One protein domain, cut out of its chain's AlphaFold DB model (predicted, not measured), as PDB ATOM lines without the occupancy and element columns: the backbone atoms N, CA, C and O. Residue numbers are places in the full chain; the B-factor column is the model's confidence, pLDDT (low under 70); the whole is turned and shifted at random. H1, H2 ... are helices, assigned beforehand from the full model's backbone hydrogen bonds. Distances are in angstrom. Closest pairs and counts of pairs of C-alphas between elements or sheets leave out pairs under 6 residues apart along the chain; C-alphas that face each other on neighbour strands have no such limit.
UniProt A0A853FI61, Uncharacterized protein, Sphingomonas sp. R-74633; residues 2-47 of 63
ATOM      1  N   THR A   2      38.467 -36.140 -18.677       50.41
ATOM      2  CA  THR A   2      38.978 -35.515 -17.451       50.41
ATOM      3  C   THR A   2      39.001 -34.007 -17.665       50.41
ATOM      4  O   THR A   2      39.911 -33.508 -18.326       50.41
ATOM      5  N   ASP A   3      37.977 -33.307 -17.167       54.31
ATOM      6  CA  ASP A   3      37.951 -31.846 -17.063       54.31
ATOM      7  C   ASP A   3      39.229 -31.410 -16.351       54.31
ATOM      8  O   ASP A   3      39.366 -31.541 -15.130       54.31
ATOM      9  N   ARG A   4      40.220 -30.956 -17.122       46.38
ATOM     10  CA  ARG A   4      41.425 -30.357 -16.559       46.38
ATOM     11  C   ARG A   4      40.978 -29.059 -15.913       46.38
ATOM     12  O   ARG A   4      40.846 -28.043 -16.586       46.38
ATOM     13  N   LYS A   5      40.719 -29.112 -14.609       50.66
ATOM     14  CA  LYS A   5      40.568 -27.928 -13.771       50.66
ATOM     15  C   LYS A   5      41.891 -27.172 -13.841       50.66
ATOM     16  O   LYS A   5      42.860 -27.551 -13.188       50.66
ATOM     17  N   ILE A   6      41.961 -26.176 -14.716       52.66
ATOM     18  CA  ILE A   6      43.098 -25.265 -14.782       52.66
ATOM     19  C   ILE A   6      42.959 -24.350 -13.570       52.66
ATOM     20  O   ILE A   6      42.011 -23.576 -13.486       52.66
ATOM     21  N   VAL A   7      43.881 -24.481 -12.620       52.06
ATOM     22  CA  VAL A   7      44.012 -23.559 -11.493       52.06
ATOM     23  C   VAL A   7      45.175 -22.634 -11.826       52.06
ATOM     24  O   VAL A   7      46.328 -23.061 -11.827       52.06
ATOM     25  N   ALA A   8      44.860 -21.390 -12.174       52.72
ATOM     26  CA  ALA A   8      45.847 -20.332 -12.326       52.72
ATOM     27  C   ALA A   8      45.940 -19.577 -10.997       52.72
ATOM     28  O   ALA A   8      44.941 -19.041 -10.524       52.72
ATOM     29  N   ILE A   9      47.127 -19.570 -10.394       61.53
ATOM     30  CA  ILE A   9      47.420 -18.826  -9.166       61.53
ATOM     31  C   ILE A   9      48.348 -17.684  -9.566       61.53
ATOM     32  O   ILE A   9      49.447 -17.931 -10.061       61.53
ATOM     33  N   GLY A  10      47.883 -16.450  -9.394       65.94
ATOM     34  CA  GLY A  10      48.676 -15.236  -9.561       65.94
ATOM     35  C   GLY A  10      48.764 -14.500  -8.230       65.94
ATOM     36  O   GLY A  10      47.791 -14.486  -7.477       65.94
ATOM     37  N   LEU A  11      49.920 -13.905  -7.939       69.56
ATOM     38  CA  LEU A  11      50.011 -12.878  -6.907       69.56
ATOM     39  C   LEU A  11      49.421 -11.606  -7.509       69.56
ATOM     40  O   LEU A  11      49.888 -11.150  -8.549       69.56
ATOM     41  N   LEU A  12      48.354 -11.108  -6.899       73.50
ATOM     42  CA  LEU A  12      47.633  -9.930  -7.360       73.50
ATOM     43  C   LEU A  12      47.682  -8.894  -6.252       73.50
ATOM     44  O   LEU A  12      47.402  -9.211  -5.093       73.50
ATOM     45  N   THR A  13      48.019  -7.665  -6.616       76.50
ATOM     46  CA  THR A  13      47.840  -6.527  -5.720       76.50
ATOM     47  C   THR A  13      46.359  -6.143  -5.661       76.50
ATOM     48  O   THR A  13      45.537  -6.571  -6.479       76.50
ATOM     49  N   GLN A  14      46.008  -5.273  -4.716       75.06
ATOM     50  CA  GLN A  14      44.667  -4.692  -4.653       75.06
ATOM     51  C   GLN A  14      44.303  -3.950  -5.957       75.06
ATOM     52  O   GLN A  14      43.180  -4.073  -6.443       75.06
ATOM     53  N   ALA A  15      45.264  -3.246  -6.565       76.50
ATOM     54  CA  ALA A  15      45.065  -2.524  -7.821       76.50
ATOM     55  C   ALA A  15      44.789  -3.469  -9.007       76.50
ATOM     56  O   ALA A  15      43.996  -3.144  -9.897       76.50
ATOM     57  N   ASP A  16      45.396  -4.659  -9.016       75.88
ATOM     58  CA  ASP A  16      45.134  -5.672 -10.042       75.88
ATOM     59  C   ASP A  16      43.722  -6.249  -9.920       75.88
ATOM     60  O   ASP A  16      43.033  -6.420 -10.928       75.88
ATOM     61  N   LEU A  17      43.259  -6.505  -8.691       77.00
ATOM     62  CA  LEU A  17      41.891  -6.972  -8.439       77.00
ATOM     63  C   LEU A  17      40.850  -5.948  -8.908       77.00
ATOM     64  O   LEU A  17      39.870  -6.316  -9.559       77.00
ATOM     65  N   GLU A  18      41.086  -4.661  -8.647       78.12
ATOM     66  CA  GLU A  18      40.222  -3.573  -9.119       78.12
ATOM     67  C   GLU A  18      40.181  -3.490 -10.653       78.12
ATOM     68  O   GLU A  18      39.109  -3.297 -11.234       78.12
ATOM     69  N   ARG A  19      41.321  -3.707 -11.323       77.50
ATOM     70  CA  ARG A  19      41.418  -3.744 -12.795       77.50
ATOM     71  C   ARG A  19      40.731  -4.959 -13.422       77.50
ATOM     72  O   ARG A  19      40.129  -4.826 -14.486       77.50
ATOM     73  N   LEU A  20      40.816  -6.130 -12.791       74.88
ATOM     74  CA  LEU A  20      40.158  -7.365 -13.248       74.88
ATOM     75  C   LEU A  20      38.631  -7.326 -13.043       74.88
ATOM     76  O   LEU A  20      37.883  -8.044 -13.718       74.88
ATOM     77  N   GLY A  21      38.162  -6.454 -12.149       70.06
ATOM     78  CA  GLY A  21      36.751  -6.199 -11.887       70.06
ATOM     79  C   GLY A  21      36.051  -7.315 -11.104       70.06
ATOM     80  O   GLY A  21      36.627  -8.340 -10.748       70.06
ATOM     81  N   ASN A  22      34.744  -7.143 -10.878       67.56
ATOM     82  CA  ASN A  22      33.922  -7.976  -9.978       67.56
ATOM     83  C   ASN A  22      33.694  -9.434 -10.439       67.56
ATOM     84  O   ASN A  22      32.853 -10.141  -9.881       67.56
ATOM     85  N   SER A  23      34.369  -9.882 -11.499       68.56
ATOM     86  CA  SER A  23      34.217 -11.241 -12.025       68.56
ATOM     87  C   SER A  23      35.045 -12.275 -11.253       68.56
ATOM     88  O   SER A  23      34.706 -13.460 -11.276       68.56
ATOM     89  N   PHE A  24      36.069 -11.839 -10.510       67.88
ATOM     90  CA  PHE A  24      36.827 -12.695  -9.601       67.88
ATOM     91  C   PHE A  24      36.035 -12.951  -8.315       67.88
ATOM     92  O   PHE A  24      35.800 -12.047  -7.519       67.88
ATOM     93  N   ARG A  25      35.605 -14.201  -8.124       64.06
ATOM     94  CA  ARG A  25      34.832 -14.629  -6.944       64.06
ATOM     95  C   ARG A  25      35.680 -15.340  -5.894       64.06
ATOM     96  O   ARG A  25      35.384 -15.226  -4.714       64.06
ATOM     97  N   ASP A  26      36.756 -15.996  -6.320       68.12
ATOM     98  CA  ASP A  26      37.603 -16.832  -5.460       68.12
ATOM     99  C   ASP A  26      38.929 -16.127  -5.107       68.12
ATOM    100  O   ASP A  26      40.011 -16.709  -5.141       68.12
ATOM    101  N   ALA A  27      38.807 -14.834  -4.790       68.75
ATOM    102  CA  ALA A  27      39.775 -13.994  -4.085       68.75
ATOM    103  C   ALA A  27      40.217 -14.581  -2.735       68.75
ATOM    104  O   ALA A  27      39.515 -14.333  -1.757       68.75
ATOM    105  N   ILE A  28      41.317 -15.335  -2.631       72.44
ATOM    106  CA  ILE A  28      41.829 -15.769  -1.317       72.44
ATOM    107  C   ILE A  28      42.882 -14.762  -0.839       72.44
ATOM    108  O   ILE A  28      43.967 -14.718  -1.424       72.44
ATOM    109  N   PRO A  29      42.600 -13.961   0.206       69.94
ATOM    110  CA  PRO A  29      43.600 -13.066   0.764       69.94
ATOM    111  C   PRO A  29      44.717 -13.890   1.405       69.94
ATOM    112  O   PRO A  29      44.464 -14.837   2.155       69.94
ATOM    113  N   ILE A  30      45.958 -13.525   1.106       69.56
ATOM    114  CA  ILE A  30      47.116 -14.019   1.847       69.56
ATOM    115  C   ILE A  30      47.205 -13.188   3.130       69.56
ATOM    116  O   ILE A  30      46.940 -11.986   3.110       69.56
ATOM    117  N   ASN A  31      47.526 -13.831   4.254       73.88
ATOM    118  CA  ASN A  31      47.776 -13.104   5.495       73.88
ATOM    119  C   ASN A  31      48.963 -12.156   5.310       73.88
ATOM    120  O   ASN A  31      49.938 -12.507   4.654       73.88
ATOM    121  N   ASP A  32      48.885 -10.981   5.929       66.81
ATOM    122  CA  ASP A  32      49.971 -10.002   5.927       66.81
ATOM    123  C   ASP A  32      51.076 -10.437   6.904       66.81
ATOM    124  O   ASP A  32      51.259  -9.884   7.986       66.81
ATOM    125  N   ASP A  33      51.749 -11.535   6.564       82.06
ATOM    126  CA  ASP A  33      52.911 -12.071   7.275       82.06
ATOM    127  C   ASP A  33      54.235 -11.598   6.651       82.06
ATOM    128  O   ASP A  33      55.311 -12.059   7.035       82.06
ATOM    129  N   HIS A  34      54.150 -10.667   5.693       76.81
ATOM    130  CA  HIS A  34      55.257 -10.073   4.947       76.81
ATOM    131  C   HIS A  34      56.191 -11.077   4.246       76.81
ATOM    132  O   HIS A  34      57.240 -10.674   3.741       76.81
ATOM    133  N   ILE A  35      55.825 -12.361   4.128       78.56
ATOM    134  CA  ILE A  35      56.708 -13.385   3.542       78.56
ATOM    135  C   ILE A  35      57.011 -13.130   2.055       78.56
ATOM    136  O   ILE A  35      58.012 -13.611   1.524       78.56
ATOM    137  N   PHE A  36      56.164 -12.340   1.390       73.88
ATOM    138  CA  PHE A  36      56.303 -11.954  -0.014       73.88
ATOM    139  C   PHE A  36      56.611 -10.464  -0.223       73.88
ATOM    140  O   PHE A  36      56.610 -10.032  -1.372       73.88
ATOM    141  N   ALA A  37      56.880  -9.681   0.829       79.06
ATOM    142  CA  ALA A  37      57.044  -8.223   0.721       79.06
ATOM    143  C   ALA A  37      58.104  -7.823  -0.325       79.06
ATOM    144  O   ALA A  37      57.789  -7.123  -1.282       79.06
ATOM    145  N   ASP A  38      59.308  -8.396  -0.241       77.44
ATOM    146  CA  ASP A  38      60.400  -8.135  -1.194       77.44
ATOM    147  C   ASP A  38      60.053  -8.501  -2.648       77.44
ATOM    148  O   ASP A  38      60.601  -7.933  -3.596       77.44
ATOM    149  N   LEU A  39      59.194  -9.506  -2.841       76.75
ATOM    150  CA  LEU A  39      58.747  -9.927  -4.165       76.75
ATOM    151  C   LEU A  39      57.705  -8.951  -4.715       76.75
ATOM    152  O   LEU A  39      57.805  -8.569  -5.878       76.75
ATOM    153  N   LEU A  40      56.740  -8.544  -3.889       76.31
ATOM    154  CA  LEU A  40      55.712  -7.570  -4.260       76.31
ATOM    155  C   LEU A  40      56.340  -6.213  -4.601       76.31
ATOM    156  O   LEU A  40      56.073  -5.693  -5.680       76.31
ATOM    157  N   ASP A  41      57.287  -5.732  -3.793       81.19
ATOM    158  CA  ASP A  41      58.014  -4.478  -4.046       81.19
ATOM    159  C   ASP A  41      58.744  -4.474  -5.399       81.19
ATOM    160  O   ASP A  41      58.877  -3.438  -6.052       81.19
ATOM    161  N   ARG A  42      59.246  -5.636  -5.837       77.50
ATOM    162  CA  ARG A  42      59.893  -5.787  -7.149       77.50
ATOM    163  C   ARG A  42      58.884  -5.849  -8.286       77.50
ATOM    164  O   ARG A  42      59.193  -5.364  -9.368       77.50
ATOM    165  N   LEU A  43      57.727  -6.471  -8.063       72.19
ATOM    166  CA  LEU A  43      56.656  -6.557  -9.056       72.19
ATOM    167  C   LEU A  43      56.023  -5.184  -9.303       72.19
ATOM    168  O   LEU A  43      55.815  -4.831 -10.460       72.19
ATOM    169  N   ASP A  44      55.825  -4.385  -8.254       74.75
ATOM    170  CA  ASP A  44      55.284  -3.021  -8.344       74.75
ATOM    171  C   ASP A  44      56.184  -2.064  -9.144       74.75
ATOM    172  O   ASP A  44      55.712  -1.084  -9.718       74.75
ATOM    173  N   GLN A  45      57.486  -2.350  -9.221       78.62
ATOM    174  CA  GLN A  45      58.441  -1.576 -10.024       78.62
ATOM    175  C   GLN A  45      58.410  -1.930 -11.516       78.62
ATOM    176  O   GLN A  45      59.034  -1.235 -12.322       78.62
ATOM    177  N   ILE A  46      57.731  -3.012 -11.903       78.19
ATOM    178  CA  ILE A  46      57.609  -3.403 -13.305       78.19
ATOM    179  C   ILE A  46      56.467  -2.595 -13.921       78.19
ATOM    180  O   ILE A  46      55.298  -2.814 -13.618       78.19
ATOM    181  N   GLU A  47      56.796  -1.682 -14.835       70.69
ATOM    182  CA  GLU A  47      55.785  -1.009 -15.648       70.69
ATOM    183  C   GLU A  47      55.088  -2.029 -16.558       70.69
ATOM    184  O   GLU A  47      55.635  -2.494 -17.562       70.69
TER     185      GLU A  47
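Overview. This is residues 2 to 47 of the 63 residues of an uncharacterized protein of Sphingomonas sp. R-74633 (UniProt A0A853FI61). This model has little regular structure: two short helices, H2 and H1, stand apart, joined by a long looping link, and a tail, residues 2 to 10, sticks out and makes much of the length. The printed part has 46 residues with two named helices, H1 then H2 along the chain, and no named strand; the class is all helix, with 15 of the 46 residues in named elements. The whole is loose, with a radius of gyration of the C-alphas of 13.0 A, and elongated, spanning 38 by 22 by 21 A.

Along the chain. H2, residues 37 to 44, is 10.6 A long from C-alpha 37 at (57.044, -8.223, 0.721) to C-alpha 44. H1, residues 14 to 20, begins at C-alpha 14 at (44.667, -4.692, -4.653) and is 10.1 A long.

Arrangement. H2 and H1 are apart. In both, every O i to N i+4 pair is within hydrogen-bond range.

Size, cuts and confidence. The C-alphas farthest apart, of Thr 2 and Gln 45, are 39.8 A apart. The printed part has no cut. The link from H1 to H2 is long, 16 residues; residues 21 to 26 stand free. Mean pLDDT of the printed part is 70.1, with residues 2 to 11, 22 to 27, 29 to 30 and 32 under 70.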